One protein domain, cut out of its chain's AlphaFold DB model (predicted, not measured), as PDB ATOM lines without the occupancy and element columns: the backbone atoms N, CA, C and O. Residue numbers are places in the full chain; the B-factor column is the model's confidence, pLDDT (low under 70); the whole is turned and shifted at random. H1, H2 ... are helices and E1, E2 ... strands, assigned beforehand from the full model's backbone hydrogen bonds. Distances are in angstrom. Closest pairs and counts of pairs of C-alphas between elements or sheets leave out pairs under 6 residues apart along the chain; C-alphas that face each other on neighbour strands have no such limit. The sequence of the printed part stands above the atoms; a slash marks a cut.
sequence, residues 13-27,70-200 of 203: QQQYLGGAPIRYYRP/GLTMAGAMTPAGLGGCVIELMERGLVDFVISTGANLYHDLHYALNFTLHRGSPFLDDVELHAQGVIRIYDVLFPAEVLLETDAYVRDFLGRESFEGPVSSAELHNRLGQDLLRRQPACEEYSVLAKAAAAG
ATOM      1  N   GLN A  13      19.206 -39.645   0.291       73.81
ATOM      2  CA  GLN A  13      19.488 -39.761  -1.147       73.81
ATOM      3  C   GLN A  13      19.324 -38.406  -1.858       73.81
ATOM      4  O   GLN A  13      20.063 -38.073  -2.785       73.81
ATOM      5  N   GLN A  14      18.388 -37.576  -1.378       75.25
ATOM      6  CA  GLN A  14      18.157 -36.227  -1.906       75.25
ATOM      7  C   GLN A  14      19.369 -35.302  -1.739       75.25
ATOM      8  O   GLN A  14      19.541 -34.397  -2.552       75.25
ATOM      9  N   GLN A  15      20.227 -35.547  -0.742       84.81
ATOM     10  CA  GLN A  15      21.439 -34.761  -0.517       84.81
ATOM     11  C   GLN A  15      22.437 -34.885  -1.680       84.81
ATOM     12  O   GLN A  15      23.079 -33.901  -2.038       84.81
ATOM     13  N   TYR A  16      22.540 -36.065  -2.298       88.00
ATOM     14  CA  TYR A  16      23.478 -36.319  -3.401       88.00
ATOM     15  C   TYR A  16      22.891 -35.973  -4.769       88.00
ATOM     16  O   TYR A  16      23.602 -35.520  -5.660       88.00
ATOM     17  N   LEU A  17      21.579 -36.145  -4.939       90.69
ATOM     18  CA  LEU A  17      20.888 -35.938  -6.217       90.69
ATOM     19  C   LEU A  17      20.357 -34.501  -6.398       90.69
ATOM     20  O   LEU A  17      19.447 -34.264  -7.192       90.69
ATOM     21  N   GLY A  18      20.895 -33.541  -5.640       89.38
ATOM     22  CA  GLY A  18      20.519 -32.124  -5.709       89.38
ATOM     23  C   GLY A  18      21.255 -31.321  -6.786       89.38
ATOM     24  O   GLY A  18      20.885 -30.182  -7.064       89.38
ATOM     25  N   GLY A  19      22.301 -31.887  -7.393       91.62
ATOM     26  CA  GLY A  19      23.068 -31.203  -8.427       91.62
ATOM     27  C   GLY A  19      22.290 -30.984  -9.725       91.62
ATOM     28  O   GLY A  19      21.266 -31.624  -9.991       91.62
ATOM     29  N   ALA A  20      22.797 -30.062 -10.548       93.94
ATOM     30  CA  ALA A  20      22.171 -29.712 -11.818       93.94
ATOM     31  C   ALA A  20      21.982 -30.963 -12.698       93.94
ATOM     32  O   ALA A  20      22.899 -31.787 -12.781       93.94
ATOM     33  N   PRO A  21      20.822 -31.114 -13.362       93.44
ATOM     34  CA  PRO A  21      20.587 -32.254 -14.233       93.44
ATOM     35  C   PRO A  21      21.569 -32.225 -15.405       93.44
ATOM     36  O   PRO A  21      21.755 -31.179 -16.038       93.44
ATOM     37  N   ILE A  22      22.163 -33.374 -15.719       92.94
ATOM     38  CA  ILE A  22      22.917 -33.543 -16.956       92.94
ATOM     39  C   ILE A  22      21.919 -33.533 -18.112       92.94
ATOM     40  O   ILE A  22      20.900 -34.224 -18.092       92.94
ATOM     41  N   ARG A  23      22.197 -32.702 -19.112       90.31
ATOM     42  CA  ARG A  23      21.386 -32.576 -20.323       90.31
ATOM     43  C   ARG A  23      22.278 -32.760 -21.526       90.31
ATOM     44  O   ARG A  23      23.433 -32.337 -21.506       90.31
ATOM     45  N   TYR A  24      21.717 -33.342 -22.575       90.19
ATOM     46  CA  TYR A  24      22.420 -33.436 -23.840       90.19
ATOM     47  C   TYR A  24      22.616 -32.044 -24.411       90.19
ATOM     48  O   TYR A  24      21.660 -31.293 -24.613       90.19
ATOM     49  N   TYR A  25      23.875 -31.696 -24.640       88.19
ATOM     50  CA  TYR A  25      24.208 -30.489 -25.367       88.19
ATOM     51  C   TYR A  25      24.167 -30.792 -26.863       88.19
ATOM     52  O   TYR A  25      24.883 -31.668 -27.344       88.19
ATOM     53  N   ARG A  26      23.313 -30.067 -27.588       91.38
ATOM     54  CA  ARG A  26      23.149 -30.183 -29.039       91.38
ATOM     55  C   ARG A  26      23.754 -28.947 -29.718       91.38
ATOM     56  O   ARG A  26      23.126 -27.881 -29.713       91.38
ATOM     57  N   PRO A  27      25.001 -29.025 -30.219       91.38
ATOM     58  CA  PRO A  27      25.669 -27.878 -30.821       91.38
ATOM     59  C   PRO A  27      24.981 -27.457 -32.123       91.38
ATOM     60  O   PRO A  27      24.816 -28.250 -33.041       91.38
ATOM     61  N   GLY A  70      33.295 -42.966 -40.402       98.00
ATOM     62  CA  GLY A  70      33.052 -43.687 -39.150       98.00
ATOM     63  C   GLY A  70      33.396 -42.852 -37.914       98.00
ATOM     64  O   GLY A  70      34.480 -42.272 -37.838       98.00
ATOM     65  N   LEU A  71      32.510 -42.838 -36.913       97.75
ATOM     66  CA  LEU A  71      32.754 -42.213 -35.609       97.75
ATOM     67  C   LEU A  71      32.977 -43.268 -34.524       97.75
ATOM     68  O   LEU A  71      32.054 -43.986 -34.157       97.75
ATOM     69  N   THR A  72      34.163 -43.301 -33.919       96.88
ATOM     70  CA  THR A  72      34.429 -44.170 -32.761       96.88
ATOM     71  C   THR A  72      34.294 -43.396 -31.455       96.88
ATOM     72  O   THR A  72      34.923 -42.352 -31.281       96.88
ATOM     73  N   MET A  73      33.526 -43.927 -30.502       94.31
ATOM     74  CA  MET A  73      33.347 -43.353 -29.169       94.31
ATOM     75  C   MET A  73      33.734 -44.330 -28.054       94.31
ATOM     76  O   MET A  73      33.336 -45.495 -28.024       94.31
ATOM     77  N   ALA A  74      34.500 -43.819 -27.095       89.88
ATOM     78  CA  ALA A  74      34.930 -44.536 -25.902       89.88
ATOM     79  C   ALA A  74      34.765 -43.645 -24.662       89.88
ATOM     80  O   ALA A  74      34.513 -42.446 -24.769       89.88
ATOM     81  N   GLY A  75      34.905 -44.233 -23.473       90.06
ATOM     82  CA  GLY A  75      34.672 -43.526 -22.211       90.06
ATOM     83  C   GLY A  75      33.186 -43.261 -21.944       90.06
ATOM     84  O   GLY A  75      32.319 -43.907 -22.529       90.06
ATOM     85  N   ALA A  76      32.903 -42.324 -21.039       91.75
ATOM     86  CA  ALA A  76      31.562 -42.011 -20.541       91.75
ATOM     87  C   ALA A  76      30.946 -40.785 -21.247       91.75
ATOM     88  O   ALA A  76      30.556 -39.813 -20.601       91.75
ATOM     89  N   MET A  77      30.849 -40.831 -22.577       94.06
ATOM     90  CA  MET A  77      30.361 -39.711 -23.393       94.06
ATOM     91  C   MET A  77      28.866 -39.446 -23.173       94.06
ATOM     92  O   MET A  77      28.466 -38.304 -22.933       94.06
ATOM     93  N   THR A  78      28.030 -40.488 -23.218       95.00
ATOM     94  CA  THR A  78      26.581 -40.341 -23.011       95.00
ATOM     95  C   THR A  78      26.229 -39.992 -21.556       95.00
ATOM     96  O   THR A  78      25.438 -39.062 -21.379       95.00
ATOM     97  N   PRO A  79      26.856 -40.565 -20.497       92.75
ATOM     98  CA  PRO A  79      26.698 -40.052 -19.133       92.75
ATOM     99  C   PRO A  79      27.054 -38.575 -18.971       92.75
ATOM    100  O   PRO A  79      26.360 -37.877 -18.243       92.75
ATOM    101  N   ALA A  80      28.092 -38.090 -19.662       92.38
ATOM    102  CA  ALA A  80      28.542 -36.699 -19.583       92.38
ATOM    103  C   ALA A  80      27.658 -35.703 -20.363       92.38
ATOM    104  O   ALA A  80      27.926 -34.502 -20.362       92.38
ATOM    105  N   GLY A  81      26.608 -36.177 -21.041       91.94
ATOM    106  CA  GLY A  81      25.720 -35.332 -21.839       91.94
ATOM    107  C   GLY A  81      26.251 -34.994 -23.237       91.94
ATOM    108  O   GLY A  81      25.714 -34.105 -23.900       91.94
ATOM    109  N   LEU A  82      27.285 -35.698 -23.712       94.44
ATOM    110  CA  LEU A  82      27.869 -35.487 -25.042       94.44
ATOM    111  C   LEU A  82      27.160 -36.279 -26.150       94.44
ATOM    112  O   LEU A  82      27.472 -36.087 -27.324       94.44
ATOM    113  N   GLY A  83      26.172 -37.117 -25.813       94.88
ATOM    114  CA  GLY A  83      25.356 -37.825 -26.806       94.88
ATOM    115  C   GLY A  83      24.614 -36.878 -27.759       94.88
ATOM    116  O   GLY A  83      24.443 -37.197 -28.930       94.88
ATOM    117  N   GLY A  84      24.287 -35.657 -27.315       95.12
ATOM    118  CA  GLY A  84      23.684 -34.629 -28.168       95.12
ATOM    119  C   GLY A  84      24.566 -34.210 -29.350       95.12
ATOM    120  O   GLY A  84      24.043 -33.947 -30.427       95.12
ATOM    121  N   CYS A  85      25.894 -34.222 -29.198       95.69
ATOM    122  CA  CYS A  85      26.809 -33.978 -30.313       95.69
ATOM    123  C   CYS A  85      26.726 -35.095 -31.361       95.69
ATOM    124  O   CYS A  85      26.743 -34.815 -32.553       95.69
ATOM    125  N   VAL A  86      26.603 -36.349 -30.921       96.62
ATOM    126  CA  VAL A  86      26.482 -37.519 -31.807       96.62
ATOM    127  C   VAL A  86      25.161 -37.471 -32.572       96.62
ATOM    128  O   VAL A  86      25.144 -37.681 -33.779       96.62
ATOM    129  N   ILE A  87      24.068 -37.133 -31.881       97.00
ATOM    130  CA  ILE A  87      22.746 -36.932 -32.485       97.00
ATOM    131  C   ILE A  87      22.816 -35.880 -33.597       97.00
ATOM    132  O   ILE A  87      22.340 -36.138 -34.696       97.00
ATOM    133  N   GLU A  88      23.452 -34.731 -33.348       96.50
ATOM    134  CA  GLU A  88      23.613 -33.681 -34.366       96.50
ATOM    135  C   GLU A  88      24.434 -34.141 -35.574       96.50
ATOM    136  O   GLU A  88      24.111 -33.776 -36.702       96.50
ATOM    137  N   LEU A  89      25.485 -34.937 -35.362       96.19
ATOM    138  CA  LEU A  89      26.273 -35.488 -36.465       96.19
ATOM    139  C   LEU A  89      25.433 -36.437 -37.329       96.19
ATOM    140  O   LEU A  89      25.465 -36.319 -38.551       96.19
ATOM    141  N   MET A  90      24.654 -37.330 -36.709       97.06
ATOM    142  CA  MET A  90      23.774 -38.260 -37.428       97.06
ATOM    143  C   MET A  90      22.654 -37.522 -38.171       97.06
ATOM    144  O   MET A  90      22.450 -37.754 -39.357       97.06
ATOM    145  N   GLU A  91      21.959 -36.587 -37.513       95.12
ATOM    146  CA  GLU A  91      20.852 -35.833 -38.126       95.12
ATOM    147  C   GLU A  91      21.282 -35.004 -39.338       95.12
ATOM    148  O   GLU A  91      20.496 -34.793 -40.259       95.12
ATOM    149  N   ARG A  92      22.524 -34.522 -39.339       95.06
ATOM    150  CA  ARG A  92      23.077 -33.710 -40.426       95.06
ATOM    151  C   ARG A  92      23.761 -34.546 -41.510       95.06
ATOM    152  O   ARG A  92      24.315 -33.956 -42.433       95.06
ATOM    153  N   GLY A  93      23.753 -35.877 -41.394       94.75
ATOM    154  CA  GLY A  93      24.431 -36.775 -42.335       94.75
ATOM    155  C   GLY A  93      25.952 -36.601 -42.343       94.75
ATOM    156  O   GLY A  93      26.578 -36.716 -43.387       94.75
ATOM    157  N   LEU A  94      26.544 -36.252 -41.197       96.12
ATOM    158  CA  LEU A  94      27.986 -36.004 -41.059       96.12
ATOM    159  C   LEU A  94      28.760 -37.253 -40.602       96.12
ATOM    160  O   LEU A  94      29.986 -37.212 -40.473       96.12
ATOM    161  N   VAL A  95      28.054 -38.347 -40.315       97.69
ATOM    162  CA  VAL A  95      28.611 -39.663 -39.980       97.69
ATOM    163  C   VAL A  95      27.757 -40.743 -40.634       97.69
ATOM    164  O   VAL A  95      26.530 -40.645 -40.622       97.69
ATOM    165  N   ASP A  96      28.405 -41.780 -41.156       97.88
ATOM    166  CA  ASP A  96      27.740 -42.900 -41.829       97.88
ATOM    167  C   ASP A  96      27.525 -44.089 -40.895       97.88
ATOM    168  O   ASP A  96      26.552 -44.825 -41.032       97.88
ATOM    169  N   PHE A  97      28.428 -44.289 -39.933       98.38
ATOM    170  CA  PHE A  97      28.294 -45.309 -38.898       98.38
ATOM    171  C   PHE A  97      29.037 -44.910 -37.624       98.38
ATOM    172  O   PHE A  97      29.953 -44.078 -37.635       98.38
ATOM    173  N   VAL A  98      28.659 -45.531 -36.513       98.44
ATOM    174  CA  VAL A  98      29.284 -45.313 -35.209       98.44
ATOM    175  C   VAL A  98      29.875 -46.627 -34.704       98.44
ATOM    176  O   VAL A  98      29.340 -47.697 -34.945       98.44
ATOM    177  N   ILE A  99      30.995 -46.557 -33.992       98.12
ATOM    178  CA  ILE A  99      31.533 -47.664 -33.201       98.12
ATOM    179  C   ILE A  99      31.538 -47.205 -31.751       98.12
ATOM    180  O   ILE A  99      32.249 -46.268 -31.389       98.12
ATOM    181  N   SER A 100      30.759 -47.869 -30.904       96.81
ATOM    182  CA  SER A 100      30.641 -47.514 -29.492       96.81
ATOM    183  C   SER A 100      30.889 -48.706 -28.581       96.81
ATOM    184  O   SER A 100      30.566 -49.847 -28.905       96.81
ATOM    185  N   THR A 101      31.384 -48.443 -27.372       95.62
ATOM    186  CA  THR A 101      31.222 -49.410 -26.282       95.62
ATOM    187  C   THR A 101      29.738 -49.550 -25.926       95.62
ATOM    188  O   THR A 101      28.978 -48.576 -25.974       95.62
ATOM    189  N   GLY A 102      29.325 -50.745 -25.497       94.31
ATOM    190  CA  GLY A 102      27.950 -50.983 -25.041       94.31
ATOM    191  C   GLY A 102      27.551 -50.117 -23.839       94.31
ATOM    192  O   GLY A 102      26.379 -49.809 -23.676       94.31
ATOM    193  N   ALA A 103      28.518 -49.648 -23.040       95.12
ATOM    194  CA  ALA A 103      28.261 -48.768 -21.900       95.12
ATOM    195  C   ALA A 103      27.665 -47.414 -22.320       95.12
ATOM    196  O   ALA A 103      26.730 -46.944 -21.679       95.12
ATOM    197  N   ASN A 104      28.150 -46.797 -23.406       96.44
ATOM    198  CA  ASN A 104      27.550 -45.548 -23.886       96.44
ATOM    199  C   ASN A 104      26.099 -45.768 -24.332       96.44
ATOM    200  O   ASN A 104      25.239 -44.952 -24.013       96.44
ATOM    201  N   LEU A 105      25.810 -46.881 -25.010       96.94
ATOM    202  CA  LEU A 105      24.456 -47.194 -25.471       96.94
ATOM    203  C   LEU A 105      23.533 -47.571 -24.313       96.94
ATOM    204  O   LEU A 105      22.396 -47.125 -24.270       96.94
ATOM    205  N   TYR A 106      24.034 -48.304 -23.322       97.00
ATOM    206  CA  TYR A 106      23.284 -48.632 -22.114       97.00
ATOM    207  C   TYR A 106      22.948 -47.381 -21.289       97.00
ATOM    208  O   TYR A 106      21.806 -47.199 -20.880       97.00
ATOM    209  N   HIS A 107      23.909 -46.477 -21.079       96.25
ATOM    210  CA  HIS A 107      23.647 -45.232 -20.351       96.25
ATOM    211  C   HIS A 107      22.822 -44.221 -21.158       96.25
ATOM    212  O   HIS A 107      22.137 -43.389 -20.565       96.25
ATOM    213  N   ASP A 108      22.837 -44.301 -22.492       96.81
ATOM    214  CA  ASP A 108      21.901 -43.570 -23.351       96.81
ATOM    215  C   ASP A 108      20.446 -43.974 -23.071       96.81
ATOM    216  O   ASP A 108      19.570 -43.109 -23.017       96.81
ATOM    217  N   LEU A 109      20.186 -45.255 -22.766       96.88
ATOM    218  CA  LEU A 109      18.847 -45.724 -22.394       96.88
ATOM    219  C   LEU A 109      18.292 -45.004 -21.164       96.88
ATOM    220  O   LEU A 109      17.080 -44.838 -21.065       96.88
ATOM    221  N   HIS A 110      19.141 -44.545 -20.238       95.38
ATOM    222  CA  HIS A 110      18.662 -43.776 -19.091       95.38
ATOM    223  C   HIS A 110      17.966 -42.492 -19.549       95.38
ATOM    224  O   HIS A 110      16.877 -42.170 -19.077       95.38
ATOM    225  N   TYR A 111      18.563 -41.799 -20.520       93.25
ATOM    226  CA  TYR A 111      17.954 -40.631 -21.142       93.25
ATOM    227  C   TYR A 111      16.735 -41.040 -21.956       93.25
ATOM    228  O   TYR A 111      15.680 -40.440 -21.771       93.25
ATOM    229  N   ALA A 112      16.845 -42.093 -22.776       94.88
ATOM    230  CA  ALA A 112      15.759 -42.582 -23.622       94.88
ATOM    231  C   ALA A 112      14.484 -42.887 -22.823       94.88
ATOM    232  O   ALA A 112      13.403 -42.486 -23.238       94.88
ATOM    233  N   LEU A 113      14.637 -43.515 -21.651       94.38
ATOM    234  CA  LEU A 113      13.578 -43.866 -20.699       94.38
ATOM    235  C   LEU A 113      13.171 -42.706 -19.773       94.38
ATOM    236  O   LEU A 113      12.375 -42.898 -18.847       94.38
ATOM    237  N   ASN A 114      13.686 -41.502 -20.038       91.19
ATOM    238  CA  ASN A 114      13.368 -40.251 -19.360       91.19
ATOM    239  C   ASN A 114      13.773 -40.214 -17.869       91.19
ATOM    240  O   ASN A 114      13.149 -39.525 -17.050       91.19
ATOM    241  N   PHE A 115      14.843 -40.933 -17.511       92.88
ATOM    242  CA  PHE A 115      15.527 -40.777 -16.229       92.88
ATOM    243  C   PHE A 115      16.439 -39.552 -16.238       92.88
ATOM    244  O   PHE A 115      16.829 -39.021 -17.275       92.88
ATOM    245  N   THR A 116      16.766 -39.070 -15.040       89.94
ATOM    246  CA  THR A 116      17.616 -37.890 -14.857       89.94
ATOM    247  C   THR A 116      18.884 -38.270 -14.117       89.94
ATOM    248  O   THR A 116      18.833 -38.848 -13.032       89.94
ATOM    249  N   LEU A 117      20.016 -37.918 -14.717       93.31
ATOM    250  CA  LEU A 117      21.336 -37.991 -14.109       93.31
ATOM    251  C   LEU A 117      21.703 -36.599 -13.590       93.31
ATOM    252  O   LEU A 117      21.309 -35.583 -14.167       93.31
ATOM    253  N   HIS A 118      22.456 -36.544 -12.499       94.81
ATOM    254  CA  HIS A 118      22.774 -35.311 -11.791       94.81
ATOM    255  C   HIS A 118      24.277 -35.087 -11.740       94.81
ATOM    256  O   HIS A 118      25.045 -36.020 -11.525       94.81
ATOM    257  N   ARG A 119      24.707 -33.835 -11.891       95.31
ATOM    258  CA  ARG A 119      26.092 -33.462 -11.605       95.31
ATOM    259  C   ARG A 119      26.378 -33.668 -10.117       95.31
ATOM    260  O   ARG A 119      25.632 -33.190  -9.270       95.31
ATOM    261  N   GLY A 120      27.471 -34.344  -9.816       94.75
ATOM    262  CA  GLY A 120      27.992 -34.585  -8.481       94.75
ATOM    263  C   GLY A 120      29.393 -34.014  -8.310       94.75
ATOM    264  O   GLY A 120      29.738 -32.971  -8.864       94.75
ATOM    265  N   SER A 121      30.192 -34.711  -7.511       95.44
ATOM    266  CA  SER A 121      31.588 -34.383  -7.240       95.44
ATOM    267  C   SER A 121      32.418 -35.664  -7.295       95.44
ATOM    268  O   SER A 121      31.961 -36.698  -6.798       95.44
ATOM    269  N   PRO A 122      33.646 -35.620  -7.837       95.88
ATOM    270  CA  PRO A 122      34.526 -36.784  -7.840       95.88
ATOM    271  C   PRO A 122      35.047 -37.139  -6.436       95.88
ATOM    272  O   PRO A 122      35.555 -38.242  -6.243       95.88
ATOM    273  N   PHE A 123      34.907 -36.229  -5.463       97.00
ATOM    274  CA  PHE A 123      35.428 -36.351  -4.096       97.00
ATOM    275  C   PHE A 123      34.428 -36.951  -3.090       97.00
ATOM    276  O   PHE A 123      34.629 -36.829  -1.884       97.00
ATOM    277  N   LEU A 124      33.327 -37.538  -3.564       95.31
ATOM    278  CA  LEU A 124      32.326 -38.191  -2.714       95.31
ATOM    279  C   LEU A 124      32.804 -39.572  -2.240       95.31
ATOM    280  O   LEU A 124      33.557 -40.243  -2.946       95.31
ATOM    281  N   ASP A 125      32.340 -39.992  -1.060       96.31
ATOM    282  CA  ASP A 125      32.642 -41.305  -0.481       96.31
ATOM    283  C   ASP A 125      31.743 -42.396  -1.085       96.31
ATOM    284  O   ASP A 125      30.521 -42.386  -0.916       96.31
ATOM    285  N   ASP A 126      32.355 -43.368  -1.761       96.69
ATOM    286  CA  ASP A 126      31.657 -44.498  -2.377       96.69
ATOM    287  C   ASP A 126      30.924 -45.391  -1.381       96.69
ATOM    288  O   ASP A 126      29.881 -45.952  -1.721       96.69
ATOM    289  N   VAL A 127      31.440 -45.529  -0.158       96.75
ATOM    290  CA  VAL A 127      30.799 -46.338   0.885       96.75
ATOM    291  C   VAL A 127      29.475 -45.698   1.281       96.75
ATOM    292  O   VAL A 127      28.458 -46.384   1.416       96.75
ATOM    293  N   GLU A 128      29.470 -44.375   1.420       95.25
ATOM    294  CA  GLU A 128      28.265 -43.624   1.743       95.25
ATOM    295  C   GLU A 128      27.271 -43.635   0.577       95.25
ATOM    296  O   GLU A 128      26.095 -43.941   0.784       95.25
ATOM    297  N   LEU A 129      27.738 -43.389  -0.653       95.38
ATOM    298  CA  LEU A 129      26.897 -43.454  -1.852       95.38
ATOM    299  C   LEU A 129      26.236 -44.829  -2.001       95.38
ATOM    300  O   LEU A 129      25.021 -44.903  -2.203       95.38
ATOM    301  N   HIS A 130      26.999 -45.910  -1.819       94.88
ATOM    302  CA  HIS A 130      26.475 -47.272  -1.859       94.88
ATOM    303  C   HIS A 130      25.400 -47.502  -0.789       94.88
ATOM    304  O   HIS A 130      24.318 -47.997  -1.105       94.88
ATOM    305  N   ALA A 131      25.650 -47.080   0.455       93.44
ATOM    306  CA  ALA A 131      24.683 -47.198   1.547       93.44
ATOM    307  C   ALA A 131      23.386 -46.403   1.299       93.44
ATOM    308  O   ALA A 131      22.345 -46.740   1.862       93.44
ATOM    309  N   GLN A 132      23.437 -45.355   0.472       93.44
ATOM    310  CA  GLN A 132      22.275 -44.555   0.069       93.44
ATOM    311  C   GLN A 132      21.662 -44.980  -1.276       93.44
ATOM    312  O   GLN A 132      20.748 -44.309  -1.760       93.44
ATOM    313  N   GLY A 133      22.147 -46.062  -1.895       94.38
ATOM    314  CA  GLY A 133      21.656 -46.518  -3.197       94.38
ATOM    315  C   GLY A 133      21.902 -45.504  -4.319       94.38
ATOM    316  O   GLY A 133      21.074 -45.361  -5.217       94.38
ATOM    317  N   VAL A 134      23.003 -44.753  -4.252       95.75
ATOM    318  CA  VAL A 134      23.419 -43.805  -5.292       95.75
ATOM    319  C   VAL A 134      24.558 -44.419  -6.094       95.75
ATOM    320  O   VAL A 134      25.576 -44.835  -5.547       95.75
ATOM    321  N   ILE A 135      24.385 -44.454  -7.410       95.88
ATOM    322  CA  ILE A 135      25.411 -44.859  -8.365       95.88
ATOM    323  C   ILE A 135      26.153 -43.616  -8.829       95.88
ATOM    324  O   ILE A 135      25.539 -42.563  -9.038       95.88
ATOM    325  N   ARG A 136      27.466 -43.751  -9.031       96.50
ATOM    326  CA  ARG A 136      28.271 -42.712  -9.662       96.50
ATOM    327  C   ARG A 136      29.024 -43.196 -10.892       96.50
ATOM    328  O   ARG A 136      29.533 -44.311 -10.930       96.50
ATOM    329  N   ILE A 137      29.153 -42.298 -11.860       95.75
ATOM    330  CA  ILE A 137      30.098 -42.366 -12.972       95.75
ATOM    331  C   ILE A 137      30.965 -41.118 -12.839       95.75
ATOM    332  O   ILE A 137      30.579 -40.044 -13.285       95.75
ATOM    333  N   TYR A 138      32.103 -41.256 -12.157       94.88
ATOM    334  CA  TYR A 138      32.962 -40.136 -11.759       94.88
ATOM    335  C   TYR A 138      32.189 -39.053 -10.979       94.88
ATOM    336  O   TYR A 138      31.893 -39.249  -9.800       94.88
ATOM    337  N   ASP A 139      31.841 -37.943 -11.620       94.75
ATOM    338  CA  ASP A 139      31.096 -36.808 -11.080       94.75
ATOM    339  C   ASP A 139      29.657 -36.726 -11.625       94.75
ATOM    340  O   ASP A 139      29.031 -35.669 -11.591       94.75
ATOM    341  N   VAL A 140      29.103 -37.845 -12.094       96.00
ATOM    342  CA  VAL A 140      27.693 -37.996 -12.476       96.00
ATOM    343  C   VAL A 140      27.013 -38.978 -11.527       96.00
ATOM    344  O   VAL A 140      27.529 -40.067 -11.307       96.00
ATOM    345  N   LEU A 141      25.857 -38.610 -10.976       96.56
ATOM    346  CA  LEU A 141      25.134 -39.348  -9.938       96.56
ATOM    347  C   LEU A 141      23.705 -39.673 -10.360       96.56
ATOM    348  O   LEU A 141      23.027 -38.847 -10.976       96.56
ATOM    349  N   PHE A 142      23.220 -40.849  -9.980       95.38
ATOM    350  CA  PHE A 142      21.832 -41.256 -10.192       95.38
ATOM    351  C   PHE A 142      21.417 -42.371  -9.218       95.38
ATOM    352  O   PHE A 142      22.278 -43.059  -8.669       95.38
ATOM    353  N   PRO A 143      20.109 -42.544  -8.958       94.94
ATOM    354  CA  PRO A 143      19.620 -43.629  -8.111       94.94
ATOM    355  C   PRO A 143      19.904 -45.003  -8.731       94.94
ATOM    356  O   PRO A 143      19.786 -45.166  -9.946       94.94
ATOM    357  N   ALA A 144      20.220 -46.008  -7.912       94.25
ATOM    358  CA  ALA A 144      20.430 -47.387  -8.368       94.25
ATOM    359  C   ALA A 144      19.211 -47.961  -9.108       94.25
ATOM    360  O   ALA A 144      19.360 -48.762 -10.031       94.25
ATOM    361  N   GLU A 145      18.010 -47.491  -8.771       93.75
ATOM    362  CA  GLU A 145      16.759 -47.838  -9.441       93.75
ATOM    363  C   GLU A 145      16.791 -47.535 -10.947       93.75
ATOM    364  O   GLU A 145      16.172 -48.264 -11.715       93.75
ATOM    365  N   VAL A 146      17.551 -46.529 -11.399       95.06
ATOM    366  CA  VAL A 146      17.704 -46.225 -12.835       95.06
ATOM    367  C   VAL A 146      18.350 -47.392 -13.584       95.06
ATOM    368  O   VAL A 146      17.906 -47.716 -14.686       95.06
ATOM    369  N   LEU A 147      19.350 -48.060 -12.991       95.62
ATOM    370  CA  LEU A 147      19.944 -49.269 -13.579       95.62
ATOM    371  C   LEU A 147      18.912 -50.393 -13.627       95.62
ATOM    372  O   LEU A 147      18.705 -50.995 -14.672       95.62
ATOM    373  N   LEU A 148      18.211 -50.627 -12.515       95.75
ATOM    374  CA  LEU A 148      17.238 -51.715 -12.405       95.75
ATOM    375  C   LEU A 148      16.056 -51.546 -13.369       95.75
ATOM    376  O   LEU A 148      15.612 -52.521 -13.976       95.75
ATOM    377  N   GLU A 149      15.545 -50.324 -13.529       95.94
ATOM    378  CA  GLU A 149      14.478 -50.023 -14.486       95.94
ATOM    379  C   GLU A 149      14.975 -50.123 -15.939       95.94
ATOM    380  O   GLU A 149      14.243 -50.617 -16.799       95.94
ATOM    381  N   THR A 150      16.224 -49.730 -16.212       96.62
ATOM    382  CA  THR A 150      16.844 -49.897 -17.540       96.62
ATOM    383  C   THR A 150      17.040 -51.380 -17.874       96.62
ATOM    384  O   THR A 150      16.648 -51.826 -18.952       96.62
ATOM    385  N   ASP A 151      17.544 -52.177 -16.932       97.56
ATOM    386  CA  ASP A 151      17.688 -53.630 -17.072       97.56
ATOM    387  C   ASP A 151      16.336 -54.314 -17.267       97.56
ATOM    388  O   ASP A 151      16.205 -55.236 -18.074       97.56
ATOM    389  N   ALA A 152      15.307 -53.866 -16.541       97.81
ATOM    390  CA  ALA A 152      13.955 -54.375 -16.705       97.81
ATOM    391  C   ALA A 152      13.418 -54.101 -18.113       97.81
ATOM    392  O   ALA A 152      12.819 -55.003 -18.700       97.81
ATOM    393  N   TYR A 153      13.675 -52.913 -18.666       97.44
ATOM    394  CA  TYR A 153      13.314 -52.579 -20.041       97.44
ATOM    395  C   TYR A 153      14.041 -53.467 -21.056       97.44
ATOM    396  O   TYR A 153      13.390 -54.061 -21.914       97.44
ATOM    397  N   VAL A 154      15.366 -53.611 -20.937       97.62
ATOM    398  CA  VAL A 154      16.160 -54.442 -21.859       97.62
ATOM    399  C   VAL A 154      15.733 -55.908 -21.782       97.62
ATOM    400  O   VAL A 154      15.543 -56.549 -22.811       97.62
ATOM    401  N   ARG A 155      15.512 -56.446 -20.578       97.56
ATOM    402  CA  ARG A 155      15.026 -57.820 -20.391       97.56
ATOM    403  C   ARG A 155      13.637 -58.027 -20.993       97.56
ATOM    404  O   ARG A 155      13.410 -59.045 -21.636       97.56
ATOM    405  N   ASP A 156      12.716 -57.087 -20.780       97.69
ATOM    406  CA  ASP A 156      11.374 -57.134 -21.373       97.69
ATOM    407  C   ASP A 156      11.445 -57.065 -22.909       97.69
ATOM    408  O   ASP A 156      10.782 -57.842 -23.589       97.69
ATOM    409  N   PHE A 157      12.309 -56.210 -23.465       97.12
ATOM    410  CA  PHE A 157      12.586 -56.160 -24.904       97.12
ATOM    411  C   PHE A 157      13.084 -57.506 -25.439       97.12
ATOM    412  O   PHE A 157      12.491 -58.048 -26.368       97.12
ATOM    413  N   LEU A 158      14.104 -58.092 -24.807       96.00
ATOM    414  CA  LEU A 158      14.658 -59.388 -25.209       96.00
ATOM    415  C   LEU A 158      13.642 -60.534 -25.096       96.00
ATOM    416  O   LEU A 158      13.721 -61.484 -25.864       96.00
ATOM    417  N   GLY A 159      12.697 -60.462 -24.153       95.56
ATOM    418  CA  GLY A 159      11.621 -61.450 -24.023       95.56
ATOM    419  C   GLY A 159      10.512 -61.313 -25.073       95.56
ATOM    420  O   GLY A 159       9.779 -62.271 -25.312       95.56
ATOM    421  N   ARG A 160      10.374 -60.129 -25.683       94.88
ATOM    422  CA  ARG A 160       9.368 -59.824 -26.717       94.88
ATOM    423  C   ARG A 160       9.893 -59.989 -28.138       94.88
ATOM    424  O   ARG A 160       9.102 -60.255 -29.037       94.88
ATOM    425  N   GLU A 161      11.188 -59.793 -28.345       92.62
ATOM    426  CA  GLU A 161      11.821 -59.929 -29.653       92.62
ATOM    427  C   GLU A 161      12.171 -61.385 -29.966       92.62
ATOM    428  O   GLU A 161      12.638 -62.143 -29.116       92.62
ATOM    429  N   SER A 162      11.988 -61.769 -31.229       89.44
ATOM    430  CA  SER A 162      12.443 -63.051 -31.761       89.44
ATOM    431  C   SER A 162      13.616 -62.832 -32.707       89.44
ATOM    432  O   SER A 162      13.527 -62.051 -33.660       89.44
ATOM    433  N   PHE A 163      14.695 -63.570 -32.476       90.44
ATOM    434  CA  PHE A 163      15.892 -63.523 -33.301       90.44
ATOM    435  C   PHE A 163      16.058 -64.842 -34.057       90.44
ATOM    436  O   PHE A 163      16.071 -65.916 -33.454       90.44
ATOM    437  N   GLU A 164      16.187 -64.766 -35.379       88.50
ATOM    438  CA  GLU A 164      16.445 -65.933 -36.222       88.50
ATOM    439  C   GLU A 164      17.955 -66.185 -36.303       88.50
ATOM    440  O   GLU A 164      18.644 -65.715 -37.204       88.50
ATOM    441  N   GLY A 165      18.483 -66.920 -35.322       92.12
ATOM    442  CA  GLY A 165      19.905 -67.264 -35.258       92.12
ATOM    443  C   GLY A 165      20.781 -66.174 -34.623       92.12
ATOM    444  O   GLY A 165      20.281 -65.334 -33.874       92.12
ATOM    445  N   PRO A 166      22.111 -66.222 -34.840       95.25
ATOM    446  CA  PRO A 166      23.041 -65.242 -34.284       95.25
ATOM    447  C   PRO A 166      22.773 -63.820 -34.792       95.25
ATOM    448  O   PRO A 166      22.528 -63.613 -35.977       95.25
ATOM    449  N   VAL A 167      22.889 -62.837 -33.898       95.44
ATOM    450  CA  VAL A 167      22.590 -61.423 -34.171       95.44
ATOM    451  C   VAL A 167      23.835 -60.588 -33.912       95.44
ATOM    452  O   VAL A 167      24.533 -60.801 -32.920       95.44
ATOM    453  N   SER A 168      24.123 -59.638 -34.801       96.25
ATOM    454  CA  SER A 168      25.207 -58.678 -34.590       96.25
ATOM    455  C   SER A 168      24.822 -57.659 -33.515       96.25
ATOM    456  O   SER A 168      23.643 -57.381 -33.295       96.25
ATOM    457  N   SER A 169      25.809 -57.043 -32.859       95.50
ATOM    458  CA  SER A 169      25.525 -55.940 -31.935       95.50
ATOM    459  C   SER A 169      24.759 -54.815 -32.633       95.50
ATOM    460  O   SER A 169      23.812 -54.305 -32.050       95.50
ATOM    461  N   ALA A 170      25.103 -54.489 -33.880       96.88
ATOM    462  CA  ALA A 170      24.430 -53.436 -34.634       96.88
ATOM    463  C   ALA A 170      22.946 -53.732 -34.873       96.88
ATOM    464  O   ALA A 170      22.102 -52.868 -34.651       96.88
ATOM    465  N   GLU A 171      22.604 -54.969 -35.244       96.81
ATOM    466  CA  GLU A 171      21.206 -55.363 -35.441       96.81
ATOM    467  C   GLU A 171      20.423 -55.356 -34.120       96.81
ATOM    468  O   GLU A 171      19.299 -54.857 -34.063       96.81
ATOM    469  N   LEU A 172      21.028 -55.842 -33.030       97.12
ATOM    470  CA  LEU A 172      20.409 -55.809 -31.702       97.12
ATOM    471  C   LEU A 172      20.095 -54.369 -31.261       97.12
ATOM    472  O   LEU A 172      18.987 -54.088 -30.798       97.12
ATOM    473  N   HIS A 173      21.059 -53.463 -31.415       97.69
ATOM    474  CA  HIS A 173      20.926 -52.057 -31.040       97.69
ATOM    475  C   HIS A 173      19.930 -51.322 -31.943       97.69
ATOM    476  O   HIS A 173      19.084 -50.586 -31.434       97.69
ATOM    477  N   ASN A 174      19.937 -51.588 -33.250       97.81
ATOM    478  CA  ASN A 174      18.944 -51.053 -34.177       97.81
ATOM    479  C   ASN A 174      17.514 -51.448 -33.767       97.81
ATOM    480  O   ASN A 174      16.652 -50.583 -33.616       97.81
ATOM    481  N   ARG A 175      17.262 -52.735 -33.484       97.50
ATOM    482  CA  ARG A 175      15.940 -53.197 -33.018       97.50
ATOM    483  C   ARG A 175      15.531 -52.584 -31.684       97.50
ATOM    484  O   ARG A 175      14.371 -52.211 -31.511       97.50
ATOM    485  N   LEU A 176      16.473 -52.441 -30.751       97.75
ATOM    486  CA  LEU A 176      16.219 -51.789 -29.467       97.75
ATOM    487  C   LEU A 176      15.847 -50.310 -29.654       97.75
ATOM    488  O   LEU A 176      14.889 -49.839 -29.039       97.75
ATOM    489  N   GLY A 177      16.546 -49.602 -30.545       98.00
ATOM    490  CA  GLY A 177      16.213 -48.238 -30.959       98.00
ATOM    491  C   GLY A 177      14.815 -48.140 -31.573       98.00
ATOM    492  O   GLY A 177      14.036 -47.266 -31.201       98.00
ATOM    493  N   GLN A 178      14.436 -49.084 -32.437       97.94
ATOM    494  CA  GLN A 178      13.087 -49.142 -33.008       97.94
ATOM    495  C   GLN A 178      11.997 -49.436 -31.955       97.94
ATOM    496  O   GLN A 178      10.911 -48.855 -32.020       97.94
ATOM    497  N   ASP A 179      12.242 -50.306 -30.964       97.94
ATOM    498  CA  ASP A 179      11.309 -50.516 -29.837       97.94
ATOM    499  C   ASP A 179      11.171 -49.249 -28.977       97.94
ATOM    500  O   ASP A 179      10.053 -48.873 -28.618       97.94
ATOM    501  N   LEU A 180      12.281 -48.541 -28.723       97.69
ATOM    502  CA  LEU A 180      12.268 -47.254 -28.023       97.69
ATOM    503  C   LEU A 180      11.412 -46.224 -28.759       97.69
ATOM    504  O   LEU A 180      10.554 -45.611 -28.132       97.69
ATOM    505  N   LEU A 181      11.583 -46.074 -30.074       97.94
ATOM    506  CA  LEU A 181      10.792 -45.136 -30.879       97.94
ATOM    507  C   LEU A 181       9.297 -45.477 -30.864       97.94
ATOM    508  O   LEU A 181       8.463 -44.579 -30.782       97.94
ATOM    509  N   ARG A 182       8.938 -46.768 -30.888       97.06
ATOM    510  CA  ARG A 182       7.532 -47.204 -30.794       97.06
ATOM    511  C   ARG A 182       6.912 -46.889 -29.432       97.06
ATOM    512  O   ARG A 182       5.738 -46.531 -29.364       97.06
ATOM    513  N   ARG A 183       7.669 -47.054 -28.345       95.00
ATOM    514  CA  ARG A 183       7.163 -46.934 -26.964       95.00
ATOM    515  C   ARG A 183       7.277 -45.526 -26.391       95.00
ATOM    516  O   ARG A 183       6.447 -45.133 -25.576       95.00
ATOM    517  N   GLN A 184       8.311 -44.791 -26.784       95.00
ATOM    518  CA  GLN A 184       8.641 -43.452 -26.306       95.00
ATOM    519  C   GLN A 184       9.114 -42.561 -27.469       95.00
ATOM    520  O   GLN A 184      10.275 -42.173 -27.490       95.00
ATOM    521  N   PRO A 185       8.240 -42.170 -28.417       94.88
ATOM    522  CA  PRO A 185       8.653 -41.440 -29.624       94.88
ATOM    523  C   PRO A 185       9.466 -40.163 -29.360       94.88
ATOM    524  O   PRO A 185      10.366 -39.826 -30.120       94.88
ATOM    525  N   ALA A 186       9.195 -39.468 -28.249       94.00
ATOM    526  CA  ALA A 186       9.929 -38.263 -27.862       94.00
ATOM    527  C   ALA A 186      11.430 -38.509 -27.610       94.00
ATOM    528  O   ALA A 186      12.213 -37.564 -27.673       94.00
ATOM    529  N   CYS A 187      11.844 -39.757 -27.346       94.81
ATOM    530  CA  CYS A 187      13.242 -40.089 -27.097       94.81
ATOM    531  C   CYS A 187      14.142 -39.902 -28.312       94.81
ATOM    532  O   CYS A 187      15.343 -39.720 -28.134       94.81
ATOM    533  N   GLU A 188      13.578 -39.845 -29.521       95.25
ATOM    534  CA  GLU A 188      14.327 -39.540 -30.736       95.25
ATOM    535  C   GLU A 188      15.125 -38.226 -30.613       95.25
ATOM    536  O   GLU A 188      16.216 -38.103 -31.162       95.25
ATOM    537  N   GLU A 189      14.625 -37.239 -29.859       91.88
ATOM    538  CA  GLU A 189      15.290 -35.940 -29.694       91.88
ATOM    539  C   GLU A 189      16.575 -36.017 -28.843       91.88
ATOM    540  O   GLU A 189      17.468 -35.175 -28.992       91.88
ATOM    541  N   TYR A 190      16.679 -37.000 -27.941       90.19
ATOM    542  CA  TYR A 190      17.690 -37.022 -26.877       90.19
ATOM    543  C   TYR A 190      18.347 -38.385 -26.612       90.19
ATOM    544  O   TYR A 190      19.183 -38.464 -25.719       90.19
ATOM    545  N   SER A 191      18.011 -39.437 -27.360       95.88
ATOM    546  CA  SER A 191      18.679 -40.742 -27.309       95.88
ATOM    547  C   SER A 191      19.511 -40.955 -28.569       95.88
ATOM    548  O   SER A 191      18.996 -40.907 -29.688       95.88
ATOM    549  N   VAL A 192      20.802 -41.220 -28.381       97.38
ATOM    550  CA  VAL A 192      21.734 -41.611 -29.444       97.38
ATOM    551  C   VAL A 192      21.222 -42.860 -30.151       97.38
ATOM    552  O   VAL A 192      21.167 -42.882 -31.376       97.38
ATOM    553  N   LEU A 193      20.806 -43.879 -29.395       97.50
ATOM    554  CA  LEU A 193      20.370 -45.152 -29.958       97.50
ATOM    555  C   LEU A 193      19.071 -45.017 -30.764       97.50
ATOM    556  O   LEU A 193      18.971 -45.539 -31.875       97.50
ATOM    557  N   ALA A 194      18.085 -44.299 -30.221       97.81
ATOM    558  CA  ALA A 194      16.827 -44.052 -30.918       97.81
ATOM    559  C   ALA A 194      17.052 -43.223 -32.189       97.81
ATOM    560  O   ALA A 194      16.512 -43.559 -33.243       97.81
ATOM    561  N   LYS A 195      17.895 -42.180 -32.122       97.94
ATOM    562  CA  LYS A 195      18.230 -41.376 -33.300       97.94
ATOM    563  C   LYS A 195      18.932 -42.197 -34.377       97.94
ATOM    564  O   LYS A 195      18.591 -42.057 -35.546       97.94
ATOM    565  N   ALA A 196      19.882 -43.044 -33.997       98.25
ATOM    566  CA  ALA A 196      20.616 -43.883 -34.934       98.25
ATOM    567  C   ALA A 196      19.681 -44.823 -35.708       98.25
ATOM    568  O   ALA A 196      19.724 -44.864 -36.936       98.25
ATOM    569  N   ALA A 197      18.754 -45.480 -35.002       98.12
ATOM    570  CA  ALA A 197      17.728 -46.317 -35.617       98.12
ATOM    571  C   ALA A 197      16.799 -45.524 -36.556       98.12
ATOM    572  O   ALA A 197      16.475 -46.002 -37.641       98.12
ATOM    573  N   ALA A 198      16.391 -44.307 -36.172       97.88
ATOM    574  CA  ALA A 198      15.559 -43.440 -37.012       97.88
ATOM    575  C   ALA A 198      16.290 -42.956 -38.278       97.88
ATOM    576  O   ALA A 198      15.690 -42.882 -39.348       97.88
ATOM    577  N   ALA A 199      17.580 -42.635 -38.157       97.19
ATOM    578  CA  ALA A 199      18.416 -42.137 -39.247       97.19
ATOM    579  C   ALA A 199      18.996 -43.252 -40.138       97.19
ATOM    580  O   ALA A 199      19.591 -42.955 -41.171       97.19
ATOM    581  N   GLY A 200      18.847 -44.524 -39.753       97.19
ATOM    582  CA  GLY A 200      19.461 -45.654 -40.455       97.19
ATOM    583  C   GLY A 200      20.982 -45.730 -40.289       97.19
ATOM    584  O   GLY A 200      21.652 -46.326 -41.129       97.19
TER     585      GLY A 200
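AT A GLANCE: This is residues 13 to 27 and 70 to 200 of the 203 residues of an uncharacterized protein of Acidobacteria bacterium (UniProt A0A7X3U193). A larger lobe of crossing helices, H2, H3, H6, H7 and H8, with the short strands E1 and E2 at its side, is joined to a smaller head, the hairpin of E3 and E4 with the short helices H1 and H4 next to it. The longest helix, H5, runs from the head past H3; in the larger lobe H2 lies side by side with H8, while H3 and H6 cross H8. The printed part has 146 residues, with eight named helices and four named strands in the order H1 E1 H2 E2 H3 H4 E3 E4 H5 H6 H7 H8, and its class is mostly helix. The sheet E1, E2 is parallel and the sheet E3, E4 antiparallel. The whole is compact, with a radius of gyration of the C-alphas of 15.7 A and spans of 45 by 36 by 25 A.

HOW THE PARTS SIT: H1, residues 13 to 16, touches no helix. After the cut, E1, residues 70 to 73, H2, residues 83 to 91, and E2, residues 97 to 100, form a strand-helix-strand unit, two parallel neighbour strands with a helix between them along the chain; its crossover is right-handed. N 71 and O 97 are within hydrogen-bond range at 2.9 A, N 99 and O 71 at 2.8 A. E1 and H2 are near each other, with 5 pairs of C-alphas within 10 A. H3, residues 102 to 112, and H4, residues 126 to 131, are apart. E3, residues 134 to 137, and E4, residues 140 to 143, form an antiparallel hairpin, with N 135 and O 142 at 2.8 A. The closest C-alphas of H1 and E3, Gln 13 and Val 134, are 7.0 A apart; those of H4 and E3, Leu 129 and Ile 135, 6.8 A. H5, residues 144 to 160, touches H3 with residues 146 to 150 alone, about perpendicular at 81 degrees; the closest C-alphas, of His 110 and Thr 150, are 6.6 A apart. H6, residues 169 to 183, and H7, residues 185 to 189, touch only at the corner, and only just, with 3 pairs of C-alphas within 8 A, the closest being Leu 181 and Glu 188 at 6.6 A. H8, residues 192 to 199, is the hub, touching H2, H3, H6 and H7, the last only at the corner. Its closest C-alphas to H6, Ala 194 and Gly 177, are 4.2 A apart, the lines about perpendicular at 86 degrees. H2 and H8 run the same way at a shallow tilt of 7 degrees, closest at Ile 87 and Val 192, 5.7 A. Every O i to N i+4 pair is within hydrogen-bond range in H2, H4, H5, H6 and H8, against 5 of 7 in H3 and 0 of 1 in H7, where 2 of 2 O i to N i+3 pairs are; H1 is too short for an i+4 pair.

IN THESE COORDINATES: H1 begins at C-alpha 13, (19.488, -39.761, -1.147). H3 is 14.9 A from first to last C-alpha and H2 12.3 A. H5 is 24.8 A long, from C-alpha 144 at (20.430, -47.387, -8.368) to C-alpha 160. H6 is 21.0 A long. H8 is 10.4 A long and ends at C-alpha 199, (18.416, -42.137, -39.247).

THE WHOLE: The two C-alphas farthest apart, of Gln 15 and Glu 164, are 47.7 A apart. Residues 28 to 69 are not printed, and C-alphas 27 and 70 are 19.3 A apart across the cut. The link from H3 to H4, residues 113 to 125, is long. The mean pLDDT of the printed part is 94.8, and no printed residue is under 70.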